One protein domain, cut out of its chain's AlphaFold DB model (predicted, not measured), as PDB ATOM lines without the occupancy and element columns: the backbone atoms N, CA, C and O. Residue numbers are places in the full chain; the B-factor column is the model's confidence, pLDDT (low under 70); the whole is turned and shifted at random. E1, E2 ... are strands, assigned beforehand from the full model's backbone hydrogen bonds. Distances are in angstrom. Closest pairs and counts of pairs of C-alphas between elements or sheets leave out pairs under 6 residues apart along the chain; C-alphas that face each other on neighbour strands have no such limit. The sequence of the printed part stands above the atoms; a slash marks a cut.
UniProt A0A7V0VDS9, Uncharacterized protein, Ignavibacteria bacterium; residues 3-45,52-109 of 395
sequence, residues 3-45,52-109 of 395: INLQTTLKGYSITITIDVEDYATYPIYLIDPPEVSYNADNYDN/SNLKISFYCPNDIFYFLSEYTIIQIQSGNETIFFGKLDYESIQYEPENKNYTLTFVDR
ATOM      1  N   ILE A   3      17.161   2.090  36.953       91.88
ATOM      2  CA  ILE A   3      17.432   1.053  35.960       91.88
ATOM      3  C   ILE A   3      16.893   1.543  34.618       91.88
ATOM      4  O   ILE A   3      15.708   1.846  34.486       91.88
ATOM      5  N   ASN A   4      17.758   1.592  33.609       94.31
ATOM      6  CA  ASN A   4      17.371   1.901  32.237       94.31
ATOM      7  C   ASN A   4      17.377   0.633  31.387       94.31
ATOM      8  O   ASN A   4      18.413  -0.004  31.217       94.31
ATOM      9  N   LEU A   5      16.237   0.283  30.808       95.00
ATOM     10  CA  LEU A   5      16.135  -0.751  29.790       95.00
ATOM     11  C   LEU A   5      16.224  -0.091  28.425       95.00
ATOM     12  O   LEU A   5      15.472   0.844  28.157       95.00
ATOM     13  N   GLN A   6      17.132  -0.555  27.574       95.38
ATOM     14  CA  GLN A   6      17.401   0.106  26.301       95.38
ATOM     15  C   GLN A   6      17.433  -0.867  25.132       95.38
ATOM     16  O   GLN A   6      17.948  -1.983  25.228       95.38
ATOM     17  N   THR A   7      16.897  -0.410  24.002       95.31
ATOM     18  CA  THR A   7      17.004  -1.097  22.717       95.31
ATOM     19  C   THR A   7      16.844  -0.120  21.558       95.31
ATOM     20  O   THR A   7      16.446   1.034  21.738       95.31
ATOM     21  N   THR A   8      17.165  -0.581  20.351       92.31
ATOM     22  CA  THR A   8      16.985   0.198  19.123       92.31
ATOM     23  C   THR A   8      16.257  -0.623  18.072       92.31
ATOM     24  O   THR A   8      16.447  -1.832  17.965       92.31
ATOM     25  N   LEU A   9      15.427   0.040  17.273       91.81
ATOM     26  CA  LEU A   9      14.661  -0.585  16.203       91.81
ATOM     27  C   LEU A   9      14.601   0.369  15.016       91.81
ATOM     28  O   LEU A   9      13.918   1.375  15.101       91.81
ATOM     29  N   LYS A  10      15.302   0.079  13.912       87.88
ATOM     30  CA  LYS A  10      15.193   0.816  12.628       87.88
ATOM     31  C   LYS A  10      15.106   2.354  12.772       87.88
ATOM     32  O   LYS A  10      14.201   2.986  12.237       87.88
ATOM     33  N   GLY A  11      16.044   2.954  13.507       85.44
ATOM     34  CA  GLY A  11      16.098   4.410  13.722       85.44
ATOM     35  C   GLY A  11      15.281   4.928  14.912       85.44
ATOM     36  O   GLY A  11      15.311   6.129  15.185       85.44
ATOM     37  N   TYR A  12      14.601   4.041  15.640       90.38
ATOM     38  CA  TYR A  12      13.973   4.335  16.922       90.38
ATOM     39  C   TYR A  12      14.886   3.933  18.084       90.38
ATOM     40  O   TYR A  12      15.442   2.833  18.085       90.38
ATOM     41  N   SER A  13      15.010   4.816  19.073       93.50
ATOM     42  CA  SER A  13      15.594   4.526  20.385       93.50
ATOM     43  C   SER A  13      14.465   4.349  21.392       93.50
ATOM     44  O   SER A  13      13.568   5.193  21.454       93.50
ATOM     45  N   ILE A  14      14.484   3.252  22.144       95.19
ATOM     46  CA  ILE A  14      13.464   2.926  23.141       95.19
ATOM     47  C   ILE A  14      14.157   2.802  24.490       95.19
ATOM     48  O   ILE A  14      15.046   1.963  24.653       95.19
ATOM     49  N   THR A  15      13.711   3.611  25.447       96.00
ATOM     50  CA  THR A  15      14.202   3.595  26.824       96.00
ATOM     51  C   THR A  15      13.030   3.412  27.777       96.00
ATOM     52  O   THR A  15      12.099   4.213  27.756       96.00
ATOM     53  N   ILE A  16      13.086   2.383  28.622       95.88
ATOM     54  CA  ILE A  16      12.198   2.232  29.780       95.88
ATOM     55  C   ILE A  16      13.021   2.560  31.021       95.88
ATOM     56  O   ILE A  16      14.062   1.946  31.246       95.88
ATOM     57  N   THR A  17      12.572   3.520  31.818       95.00
ATOM     58  CA  THR A  17      13.253   3.940  33.044       95.00
ATOM     59  C   THR A  17      12.425   3.505  34.242       95.00
ATOM     60  O   THR A  17      11.250   3.856  34.359       95.00
ATOM     61  N   ILE A  18      13.056   2.742  35.128       92.81
ATOM     62  CA  ILE A  18      12.482   2.252  36.377       92.81
ATOM     63  C   ILE A  18      13.197   2.974  37.521       92.81
ATOM     64  O   ILE A  18      14.420   2.864  37.648       92.81
ATOM     65  N   ASP A  19      12.450   3.728  38.327       88.00
ATOM     66  CA  ASP A  19      13.004   4.460  39.470       88.00
ATOM     67  C   ASP A  19      13.322   3.493  40.620       88.00
ATOM     68  O   ASP A  19      12.440   2.801  41.129       88.00
ATOM     69  N   VAL A  20      14.602   3.413  40.992       85.94
ATOM     70  CA  VAL A  20      15.123   2.533  42.052       85.94
ATOM     71  C   VAL A  20      16.332   3.175  42.740       85.94
ATOM     72  O   VAL A  20      16.897   4.163  42.271       85.94
ATOM     73  N   GLU A  21      16.795   2.618  43.855       80.50
ATOM     74  CA  GLU A  21      17.981   3.134  44.559       80.50
ATOM     75  C   GLU A  21      19.321   2.803  43.876       80.50
ATOM     76  O   GLU A  21      20.337   3.383  44.244       80.50
ATOM     77  N   ASP A  22      19.327   1.948  42.849       76.31
ATOM     78  CA  ASP A  22      20.526   1.526  42.110       76.31
ATOM     79  C   ASP A  22      20.618   2.174  40.712       76.31
ATOM     80  O   ASP A  22      19.619   2.637  40.154       76.31
ATOM     81  N   TYR A  23      21.814   2.231  40.124       82.81
ATOM     82  CA  TYR A  23      22.023   2.676  38.745       82.81
ATOM     83  C   TYR A  23      22.526   1.525  37.876       82.81
ATOM     84  O   TYR A  23      23.681   1.110  37.974       82.81
ATOM     85  N   ALA A  24      21.679   1.059  36.958       88.56
ATOM     86  CA  ALA A  24      22.054   0.034  35.991       88.56
ATOM     87  C   ALA A  24      21.444   0.311  34.615       88.56
ATOM     88  O   ALA A  24      20.443   1.009  34.470       88.56
ATOM     89  N   THR A  25      22.055  -0.235  33.566       90.69
ATOM     90  CA  THR A  25      21.486  -0.218  32.214       90.69
ATOM     91  C   THR A  25      21.467  -1.634  31.670       90.69
ATOM     92  O   THR A  25      22.508  -2.291  31.620       90.69
ATOM     93  N   TYR A  26      20.288  -2.110  31.279       92.06
ATOM     94  CA  TYR A  26      20.081  -3.463  30.778       92.06
ATOM     95  C   TYR A  26      19.604  -3.439  29.324       92.06
ATOM     96  O   TYR A  26      18.712  -2.663  28.977       92.06
ATOM     97  N   PRO A  27      20.162  -4.297  28.456       94.12
ATOM     98  CA  PRO A  27      19.615  -4.470  27.123       94.12
ATOM     99  C   PRO A  27      18.280  -5.217  27.203       94.12
ATOM    100  O   PRO A  27      18.130  -6.163  27.981       94.12
ATOM    101  N   ILE A  28      17.334  -4.821  26.356       95.56
ATOM    102  CA  ILE A  28      16.116  -5.591  26.086       95.56
ATOM    103  C   ILE A  28      16.040  -5.957  24.609       95.56
ATOM    104  O   ILE A  28      16.521  -5.228  23.735       95.56
ATOM    105  N   TYR A  29      15.418  -7.093  24.326       94.44
ATOM    106  CA  TYR A  29      15.304  -7.636  22.979       94.44
ATOM    107  C   TYR A  29      13.831  -7.726  22.613       94.44
ATOM    108  O   TYR A  29      13.082  -8.471  23.237       94.44
ATOM    109  N   LEU A  30      13.408  -6.931  21.636       94.75
ATOM    110  CA  LEU A  30      12.009  -6.876  21.220       94.75
ATOM    111  C   LEU A  30      11.575  -8.226  20.642       94.75
ATOM    112  O   LEU A  30      12.267  -8.785  19.791       94.75
ATOM    113  N   ILE A  31      10.429  -8.717  21.106       93.25
ATOM    114  CA  ILE A  31       9.750  -9.891  20.548       93.25
ATOM    115  C   ILE A  31       8.957  -9.451  19.318       93.25
ATOM    116  O   ILE A  31       9.080 -10.048  18.253       93.25
ATOM    117  N   ASP A  32       8.233  -8.339  19.462       90.25
ATOM    118  CA  ASP A  32       7.448  -7.707  18.410       90.25
ATOM    119  C   ASP A  32       7.757  -6.204  18.328       90.25
ATOM    120  O   ASP A  32       8.136  -5.582  19.330       90.25
ATOM    121  N   PRO A  33       7.582  -5.585  17.145       90.38
ATOM    122  CA  PRO A  33       7.595  -4.137  17.016       90.38
ATOM    123  C   PRO A  33       6.580  -3.477  17.966       90.38
ATOM    124  O   PRO A  33       5.419  -3.891  17.976       90.38
ATOM    125  N   PRO A  34       6.965  -2.434  18.723       91.75
ATOM    126  CA  PRO A  34       6.018  -1.719  19.567       91.75
ATOM    127  C   PRO A  34       4.894  -1.094  18.735       91.75
ATOM    128  O   PRO A  34       5.134  -0.568  17.642       91.75
ATOM    129  N   GLU A  35       3.678  -1.118  19.273       89.62
ATOM    130  CA  GLU A  35       2.480  -0.611  18.599       89.62
ATOM    131  C   GLU A  35       2.017   0.687  19.258       89.62
ATOM    132  O   GLU A  35       1.657   0.688  20.434       89.62
ATOM    133  N   VAL A  36       2.018   1.790  18.504       87.69
ATOM    134  CA  VAL A  36       1.487   3.083  18.962       87.69
ATOM    135  C   VAL A  36       0.143   3.323  18.292       87.69
ATOM    136  O   VAL A  36       0.049   3.311  17.060       87.69
ATOM    137  N   SER A  37      -0.884   3.583  19.099       86.31
ATOM    138  CA  SER A  37      -2.218   3.924  18.610       86.31
ATOM    139  C   SER A  37      -2.640   5.338  19.015       86.31
ATOM    140  O   SER A  37      -2.419   5.778  20.144       86.31
ATOM    141  N   TYR A  38      -3.265   6.053  18.082       85.38
ATOM    142  CA  TYR A  38      -3.914   7.344  18.297       85.38
ATOM    143  C   TYR A  38      -5.377   7.214  17.904       85.38
ATOM    144  O   TYR A  38      -5.679   6.751  16.802       85.38
ATOM    145  N   ASN A  39      -6.279   7.646  18.779       83.25
ATOM    146  CA  ASN A  39      -7.706   7.475  18.562       83.25
ATOM    147  C   ASN A  39      -8.492   8.757  18.867       83.25
ATOM    148  O   ASN A  39      -8.341   9.360  19.927       83.25
ATOM    149  N   ALA A  40      -9.346   9.141  17.924       82.38
ATOM    150  CA  ALA A  40     -10.313  10.222  18.009       82.38
ATOM    151  C   ALA A  40     -11.706   9.738  17.563       82.38
ATOM    152  O   ALA A  40     -12.364  10.371  16.732       82.38
ATOM    153  N   ASP A  41     -12.176   8.621  18.124       71.88
ATOM    154  CA  ASP A  41     -13.503   8.045  17.844       71.88
ATOM    155  C   ASP A  41     -14.648   9.068  17.978       71.88
ATOM    156  O   ASP A  41     -15.622   9.022  17.229       71.88
ATOM    157  N   ASN A  42     -14.499  10.050  18.875       72.44
ATOM    158  CA  ASN A  42     -15.459  11.132  19.103       72.44
ATOM    159  C   ASN A  42     -14.989  12.495  18.565       72.44
ATOM    160  O   ASN A  42     -15.310  13.524  19.164       72.44
ATOM    161  N   TYR A  43     -14.247  12.543  17.452       76.62
ATOM    162  CA  TYR A  43     -13.651  13.796  16.949       76.62
ATOM    163  C   TYR A  43     -14.637  14.963  16.731       76.62
ATOM    164  O   TYR A  43     -14.249  16.130  16.747       76.62
ATOM    165  N   ASP A  44     -15.922  14.661  16.538       73.50
ATOM    166  CA  ASP A  44     -16.977  15.663  16.406       73.50
ATOM    167  C   ASP A  44     -17.263  16.395  17.731       73.50
ATOM    168  O   ASP A  44     -17.534  17.601  17.744       73.50
ATOM    169  N   ASN A  45     -17.183  15.675  18.854       70.62
ATOM    170  CA  ASN A  45     -17.509  16.175  20.188       70.62
ATOM    171  C   ASN A  45     -16.283  16.625  20.985       70.62
ATOM    172  O   ASN A  45     -16.350  17.542  21.800       70.62
ATOM    173  N   SER A  52      -3.771   6.256  22.660       74.50
ATOM    174  CA  SER A  52      -4.624   5.344  23.430       74.50
ATOM    175  C   SER A  52      -3.787   4.471  24.357       74.50
ATOM    176  O   SER A  52      -4.096   4.343  25.535       74.50
ATOM    177  N   ASN A  53      -2.714   3.892  23.823       82.19
ATOM    178  CA  ASN A  53      -1.674   3.194  24.565       82.19
ATOM    179  C   ASN A  53      -0.486   2.879  23.641       82.19
ATOM    180  O   ASN A  53      -0.577   2.977  22.411       82.19
ATOM    181  N   LEU A  54       0.623   2.495  24.266       91.19
ATOM    182  CA  LEU A  54       1.756   1.830  23.640       91.19
ATOM    183  C   LEU A  54       1.892   0.438  24.252       91.19
ATOM    184  O   LEU A  54       2.089   0.317  25.459       91.19
ATOM    185  N   LYS A  55       1.860  -0.601  23.418       93.06
ATOM    186  CA  LYS A  55       2.167  -1.970  23.844       93.06
ATOM    187  C   LYS A  55       3.566  -2.360  23.378       93.06
ATOM    188  O   LYS A  55       3.906  -2.158  22.210       93.06
ATOM    189  N   ILE A  56       4.370  -2.923  24.278       94.12
ATOM    190  CA  ILE A  56       5.720  -3.414  23.981       94.12
ATOM    191  C   ILE A  56       5.933  -4.806  24.573       94.12
ATOM    192  O   ILE A  56       5.666  -5.035  25.752       94.12
ATOM    193  N   SER A  57       6.442  -5.722  23.749       95.06
ATOM    194  CA  SER A  57       6.772  -7.092  24.143       95.06
ATOM    195  C   SER A  57       8.264  -7.341  23.940       95.06
ATOM    196  O   SER A  57       8.791  -7.117  22.848       95.06
ATOM    197  N   PHE A  58       8.969  -7.767  24.989       96.06
ATOM    198  CA  PHE A  58      10.422  -7.933  24.966       96.06
ATOM    199  C   PHE A  58      10.926  -9.016  25.923       96.06
ATOM    200  O   PHE A  58      10.321  -9.305  26.950       96.06
ATOM    201  N   TYR A  59      12.094  -9.557  25.604       96.06
ATOM    202  CA  TYR A  59      12.911 -10.386  26.479       96.06
ATOM    203  C   TYR A  59      13.912  -9.518  27.260       96.06
ATOM    204  O   TYR A  59      14.593  -8.670  26.668       96.06
ATOM    205  N   CYS A  60      14.039  -9.746  28.574       94.25
ATOM    206  CA  CYS A  60      15.085  -9.140  29.406       94.25
ATOM    207  C   CYS A  60      15.914 -10.221  30.125       94.25
ATOM    208  O   CYS A  60      15.353 -11.031  30.861       94.25
ATOM    209  N   PRO A  61      17.255 -10.244  29.979       91.50
ATOM    210  CA  PRO A  61      18.095 -11.222  30.678       91.50
ATOM    211  C   PRO A  61      18.032 -11.109  32.207       91.50
ATOM    212  O   PRO A  61      18.181 -12.113  32.911       91.50
ATOM    213  N   ASN A  62      17.825  -9.893  32.713       90.50
ATOM    214  CA  ASN A  62      17.706  -9.606  34.137       90.50
ATOM    215  C   ASN A  62      16.234  -9.634  34.537       90.50
ATOM    216  O   ASN A  62      15.399  -9.079  33.827       90.50
ATOM    217  N   ASP A  63      15.925 -10.269  35.667       89.12
ATOM    218  CA  ASP A  63      14.563 -10.216  36.187       89.12
ATOM    219  C   ASP A  63      14.321  -8.834  36.794       89.12
ATOM    220  O   ASP A  63      14.973  -8.437  37.761       89.12
ATOM    221  N   ILE A  64      13.416  -8.094  36.167       91.00
ATOM    222  CA  ILE A  64      13.063  -6.728  36.546       91.00
ATOM    223  C   ILE A  64      11.665  -6.630  37.149       91.00
ATOM    224  O   ILE A  64      11.245  -5.533  37.508       91.00
ATOM    225  N   PHE A  65      10.930  -7.745  37.244       90.69
ATOM    226  CA  PHE A  65       9.503  -7.734  37.565       90.69
ATOM    227  C   PHE A  65       9.217  -7.022  38.894       90.69
ATOM    228  O   PHE A  65       8.316  -6.194  38.972       90.69
ATOM    229  N   TYR A  66      10.046  -7.270  39.909       88.62
ATOM    230  CA  TYR A  66       9.914  -6.667  41.238       88.62
ATOM    231  C   TYR A  66      10.290  -5.183  41.311       88.62
ATOM    232  O   TYR A  66      10.007  -4.543  42.320       88.62
ATOM    233  N   PHE A  67      10.929  -4.637  40.274       90.50
ATOM    234  CA  PHE A  67      11.256  -3.213  40.205       90.50
ATOM    235  C   PHE A  67      10.179  -2.406  39.472       90.50
ATOM    236  O   PHE A  67      10.114  -1.191  39.645       90.50
ATOM    237  N   LEU A  68       9.329  -3.056  38.666       92.19
ATOM    238  CA  LEU A  68       8.256  -2.378  37.943       92.19
ATOM    239  C   LEU A  68       7.258  -1.741  38.918       92.19
ATOM    240  O   LEU A  68       6.866  -2.333  39.922       92.19
ATOM    241  N   SER A  69       6.828  -0.526  38.593       89.31
ATOM    242  CA  SER A  69       5.912   0.280  39.405       89.31
ATOM    243  C   SER A  69       5.126   1.263  38.536       89.31
ATOM    244  O   SER A  69       5.472   1.483  37.374       89.31
ATOM    245  N   GLU A  70       4.116   1.917  39.113       86.19
ATOM    246  CA  GLU A  70       3.360   3.009  38.471       86.19
ATOM    247  C   GLU A  70       4.240   4.203  38.032       86.19
ATOM    248  O   GLU A  70       3.859   4.983  37.159       86.19
ATOM    249  N   TYR A  71       5.447   4.329  38.597       87.94
ATOM    250  CA  TYR A  71       6.428   5.360  38.241       87.94
ATOM    251  C   TYR A  71       7.346   4.948  37.087       87.94
ATOM    252  O   TYR A  71       8.163   5.749  36.639       87.94
ATOM    253  N   THR A  72       7.233   3.712  36.595       92.75
ATOM    254  CA  THR A  72       8.006   3.254  35.439       92.75
ATOM    255  C   THR A  72       7.560   4.019  34.197       92.75
ATOM    256  O   THR A  72       6.376   4.030  33.857       92.75
ATOM    257  N   ILE A  73       8.507   4.646  33.504       93.50
ATOM    258  CA  ILE A  73       8.241   5.445  32.302       93.50
ATOM    259  C   ILE A  73       8.865   4.810  31.069       93.50
ATOM    260  O   ILE A  73       9.879   4.120  31.150       93.50
ATOM    261  N   ILE A  74       8.289   5.099  29.909       94.44
ATOM    262  CA  ILE A  74       8.867   4.783  28.606       94.44
ATOM    263  C   ILE A  74       9.024   6.057  27.787       94.44
ATOM    264  O   ILE A  74       8.149   6.923  27.771       94.44
ATOM    265  N   GLN A  75      10.126   6.135  27.054       93.94
ATOM    266  CA  GLN A  75      10.376   7.161  26.059       93.94
ATOM    267  C   GLN A  75      10.832   6.501  24.759       93.94
ATOM    268  O   GLN A  75      11.800   5.741  24.736       93.94
ATOM    269  N   ILE A  76      10.141   6.826  23.667       92.81
ATOM    270  CA  ILE A  76      10.509   6.411  22.312       92.81
ATOM    271  C   ILE A  76      10.913   7.641  21.510       92.81
ATOM    272  O   ILE A  76      10.145   8.598  21.398       92.81
ATOM    273  N   GLN A  77      12.102   7.598  20.914       92.75
ATOM    274  CA  GLN A  77      12.646   8.670  20.082       92.75
ATOM    275  C   GLN A  77      12.907   8.199  18.657       92.75
ATOM    276  O   GLN A  77      13.347   7.073  18.450       92.75
ATOM    277  N   SER A  78      12.690   9.083  17.687       88.69
ATOM    278  CA  SER A  78      13.177   8.950  16.315       88.69
ATOM    279  C   SER A  78      14.081  10.143  16.015       88.69
ATOM    280  O   SER A  78      13.625  11.287  15.959       88.69
ATOM    281  N   GLY A  79      15.391   9.905  15.920       87.69
ATOM    282  CA  GLY A  79      16.373  10.992  15.949       87.69
ATOM    283  C   GLY A  79      16.240  11.829  17.230       87.69
ATOM    284  O   GLY A  79      16.352  11.293  18.329       87.69
ATOM    285  N   ASN A  80      15.970  13.130  17.085       85.12
ATOM    286  CA  ASN A  80      15.798  14.062  18.211       85.12
ATOM    287  C   ASN A  80      14.330  14.258  18.639       85.12
ATOM    288  O   ASN A  80      14.069  14.982  19.597       85.12
ATOM    289  N   GLU A  81      13.370  13.657  17.934       85.88
ATOM    290  CA  GLU A  81      11.944  13.804  18.229       85.88
ATOM    291  C   GLU A  81      11.481  12.663  19.137       85.88
ATOM    292  O   GLU A  81      11.647  11.489  18.802       85.88
ATOM    293  N   THR A  82      10.882  12.980  20.288       89.44
ATOM    294  CA  THR A  82      10.168  11.972  21.080       89.44
ATOM    295  C   THR A  82       8.775  11.754  20.494       89.44
ATOM    296  O   THR A  82       7.972  12.677  20.386       89.44
ATOM    297  N   ILE A  83       8.517  10.508  20.100       86.50
ATOM    298  CA  ILE A  83       7.301  10.055  19.417       86.50
ATOM    299  C   ILE A  83       6.244   9.620  20.432       86.50
ATOM    300  O   ILE A  83       5.053   9.856  20.234       86.50
ATOM    301  N   PHE A  84       6.688   9.009  21.531       90.69
ATOM    302  CA  PHE A  84       5.834   8.576  22.628       90.69
ATOM    303  C   PHE A  84       6.563   8.750  23.957       90.69
ATOM    304  O   PHE A  84       7.752   8.433  24.065       90.69
ATOM    305  N   PHE A  85       5.843   9.248  24.956       91.19
ATOM    306  CA  PHE A  85       6.297   9.305  26.337       91.19
ATOM    307  C   PHE A  85       5.122   8.917  27.229       91.19
ATOM    308  O   PHE A  85       4.073   9.558  27.183       91.19
ATOM    309  N   GLY A  86       5.296   7.891  28.055       91.12
ATOM    310  CA  GLY A  86       4.198   7.371  28.855       91.12
ATOM    311  C   GLY A  86       4.632   6.707  30.147       91.12
ATOM    312  O   GLY A  86       5.818   6.472  30.372       91.12
ATOM    313  N   LYS A  87       3.640   6.406  30.982       91.38
ATOM    314  CA  LYS A  87       3.776   5.669  32.240       91.38
ATOM    315  C   LYS A  87       3.226   4.268  32.096       91.38
ATOM    316  O   LYS A  87       2.310   4.044  31.308       91.38
ATOM    317  N   LEU A  88       3.810   3.340  32.840       92.88
ATOM    318  CA  LEU A  88       3.376   1.956  32.867       92.88
ATOM    319  C   LEU A  88       1.947   1.876  33.406       92.88
ATOM    320  O   LEU A  88       1.658   2.360  34.498       92.88
ATOM    321  N   ASP A  89       1.073   1.230  32.644       90.94
ATOM    322  CA  ASP A  89      -0.202   0.754  33.156       90.94
ATOM    323  C   ASP A  89       0.065  -0.494  34.000       90.94
ATOM    324  O   ASP A  89       0.241  -1.601  33.478       90.94
ATOM    325  N   TYR A  90       0.175  -0.294  35.314       83.75
ATOM    326  CA  TYR A  90       0.571  -1.342  36.251       83.75
ATOM    327  C   TYR A  90      -0.420  -2.518  36.277       83.75
ATOM    328  O   TYR A  90      -0.025  -3.653  36.538       83.75
ATOM    329  N   GLU A  91      -1.692  -2.279  35.942       85.50
ATOM    330  CA  GLU A  91      -2.723  -3.322  35.878       85.50
ATOM    331  C   GLU A  91      -2.606  -4.199  34.617       85.50
ATOM    332  O   GLU A  91      -3.221  -5.263  34.532       85.50
ATOM    333  N   SER A  92      -1.785  -3.789  33.644       87.56
ATOM    334  CA  SER A  92      -1.648  -4.418  32.327       87.56
ATOM    335  C   SER A  92      -0.268  -5.061  32.100       87.56
ATOM    336  O   SER A  92       0.221  -5.147  30.971       87.56
ATOM    337  N   ILE A  93       0.386  -5.526  33.170       92.62
ATOM    338  CA  ILE A  93       1.672  -6.234  33.090       92.62
ATOM    339  C   ILE A  93       1.433  -7.723  32.834       92.62
ATOM    340  O   ILE A  93       0.767  -8.407  33.611       92.62
ATOM    341  N   GLN A  94       2.049  -8.258  31.783       94.19
ATOM    342  CA  GLN A  94       2.146  -9.699  31.556       94.19
ATOM    343  C   GLN A  94       3.618 -10.115  31.594       94.19
ATOM    344  O   GLN A  94       4.449  -9.540  30.892       94.19
ATOM    345  N   TYR A  95       3.939 -11.111  32.419       94.69
ATOM    346  CA  TYR A  95       5.296 -11.625  32.592       94.69
ATOM    347  C   TYR A  95       5.292 -13.151  32.511       94.69
ATOM    348  O   TYR A  95       4.523 -13.806  33.212       94.69
ATOM    349  N   GLU A  96       6.159 -13.704  31.665       94.38
ATOM    350  CA  GLU A  96       6.418 -15.140  31.545       94.38
ATOM    351  C   GLU A  96       7.793 -15.461  32.160       94.38
ATOM    352  O   GLU A  96       8.817 -15.284  31.489       94.38
ATOM    353  N   PRO A  97       7.858 -15.949  33.415       90.56
ATOM    354  CA  PRO A  97       9.125 -16.120  34.130       90.56
ATOM    355  C   PRO A  97      10.079 -17.128  33.484       90.56
ATOM    356  O   PRO A  97      11.292 -16.938  33.514       90.56
ATOM    357  N   GLU A  98       9.540 -18.189  32.876       90.62
ATOM    358  CA  GLU A  98      10.336 -19.258  32.251       90.62
ATOM    359  C   GLU A  98      11.200 -18.733  31.099       90.62
ATOM    360  O   GLU A  98      12.349 -19.145  30.938       90.62
ATOM    361  N   ASN A  99      10.662 -17.775  30.344       90.38
ATOM    362  CA  ASN A  99      11.312 -17.190  29.176       90.38
ATOM    363  C   ASN A  99      11.879 -15.794  29.452       90.38
ATOM    364  O   ASN A  99      12.595 -15.261  28.611       90.38
ATOM    365  N   LYS A 100      11.570 -15.198  30.612       92.25
ATOM    366  CA  LYS A 100      11.815 -13.786  30.947       92.25
ATOM    367  C   LYS A 100      11.258 -12.811  29.902       92.25
ATOM    368  O   LYS A 100      11.896 -11.814  29.550       92.25
ATOM    369  N   ASN A 101      10.067 -13.127  29.396       95.75
ATOM    370  CA  ASN A 101       9.347 -12.288  28.449       95.75
ATOM    371  C   ASN A 101       8.388 -11.368  29.198       95.75
ATOM    372  O   ASN A 101       7.619 -11.815  30.046       95.75
ATOM    373  N   TYR A 102       8.405 -10.094  28.838       95.88
ATOM    374  CA  TYR A 102       7.535  -9.060  29.369       95.88
ATOM    375  C   TYR A 102       6.661  -8.534  28.240       95.88
ATOM    376  O   TYR A 102       7.149  -8.276  27.142       95.88
ATOM    377  N   THR A 103       5.381  -8.335  28.521       95.38
ATOM    378  CA  THR A 103       4.481  -7.529  27.703       95.38
ATOM    379  C   THR A 103       3.908  -6.438  28.590       95.38
ATOM    380  O   THR A 103       3.189  -6.722  29.547       95.38
ATOM    381  N   LEU A 104       4.287  -5.199  28.292       95.12
ATOM    382  CA  LEU A 104       3.947  -4.016  29.072       95.12
ATOM    383  C   LEU A 104       3.091  -3.070  28.229       95.12
ATOM    384  O   LEU A 104       3.381  -2.846  27.047       95.12
ATOM    385  N   THR A 105       2.075  -2.486  28.855       93.81
ATOM    386  CA  THR A 105       1.258  -1.420  28.268       93.81
ATOM    387  C   THR A 105       1.607  -0.102  28.945       93.81
ATOM    388  O   THR A 105       1.705  -0.035  30.166       93.81
ATOM    389  N   PHE A 106       1.793   0.955  28.164       92.56
ATOM    390  CA  PHE A 106       2.051   2.299  28.664       92.56
ATOM    391  C   PHE A 106       0.950   3.256  28.207       92.56
ATOM    392  O   PHE A 106       0.542   3.232  27.042       92.56
ATOM    393  N   VAL A 107       0.506   4.124  29.110       89.31
ATOM    394  CA  VAL A 107      -0.453   5.204  28.843       89.31
ATOM    395  C   VAL A 107       0.311   6.512  28.673       89.31
ATOM    396  O   VAL A 107       1.332   6.730  29.329       89.31
ATOM    397  N   ASP A 108      -0.152   7.380  27.776       88.62
ATOM    398  CA  ASP A 108       0.477   8.681  27.543       88.62
ATOM    399  C   ASP A 108       0.535   9.525  28.827       88.62
ATOM    400  O   ASP A 108      -0.383   9.518  29.653       88.62
ATOM    401  N   ARG A 109       1.614  10.297  28.979       85.25
ATOM    402  CA  ARG A 109       1.818  11.194  30.129       85.25
ATOM    403  C   ARG A 109       0.765  12.286  30.275       85.25
ATOM    404  O   ARG A 109       0.788  13.010  31.266       85.25
TER     405      ARG A 109
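This is residues 3 to 45 and 52 to 109 of the 395 residues of an uncharacterized protein of Ignavibacteria bacterium (UniProt A0A7V0VDS9). One twisted sheet folds round toward a small, loosely closed barrel: E3, E1, E2, E6 and E7 make one wall, E4, E5, E9 and E8 the other, and the two walls join where E7 meets the last residues of E9. Across from that join, residues 29 to 30, just after E3, pair antiparallel with residues 58 to 59 of E5, while E4 and residues 40 to 45 after it reach outward as an arm. The printed part has 101 residues with nine named strands, E1 to E9 in order along the chain, and no named helix; the class is all strand. The sheet is branched and mixed, with E1 and E3 parallel and the other neighbour pairs antiparallel. The whole is compact, with a radius of gyration of the C-alphas of 13.9 A and spans of 46 by 31 by 27 A.

E1, residues 3 to 9, begins at C-alpha 3 (17.432, 1.053, 35.960) and is 20.0 A long. E2, residues 12 to 19, is 22.6 A long; E6, residues 73 to 78, 17.1 A; E7, residues 81 to 88, 20.7 A. E5, residues 52 to 59, spans 23.8 A from C-alpha 52 at (-4.624, 5.344, 23.430). E9, residues 101 to 108, spans 22.8 A and ends at C-alpha 108 (0.477, 8.681, 27.543). The shorter strands are E3, residues 24 to 27, E4, residues 35 to 39, and E8, residues 94 to 96.

E9 has three neighbours: E5 on one side, beside residues 101 to 107, and on the other side E8, beside 101 to 103, and E7, beside 106 to 108. N 56 and O 104 of E5 and E9 are 2.9 A apart, within hydrogen-bond range, as are N 103 and O 94 of the hairpin E8 and E9, 2.8 A, and N 107 and O 87 of E9 and E7, 2.8 A. E4 is the antiparallel neighbour of E5, with N 52 and O 37 at 2.9 A. E6 and E7 form a hairpin, with N 74 and O 86 at 2.9 A. E2 is antiparallel to E6 at 162 degrees, with N 75 and O 15 at 2.8 A. In the hairpin E1 and E2, N 5 and O 16 are 2.8 A apart. E3 is parallel to E1 at 27 degrees, with N 26 and O 4 at 2.8 A. The edge strands are E3, E4 and E8. E1 and E5 are apart, as are E2 and E9.

The C-alphas farthest apart, those of Asp 22 and Asp 44, are 47.6 A from each other. Residues 46 to 51 are not printed, and C-alphas 45 and 52 are 17.1 A apart across this cut. The link from E5 to E6, residues 60 to 72, is long. The mean pLDDT of the printed part is 89.7, and no printed residue is under 70.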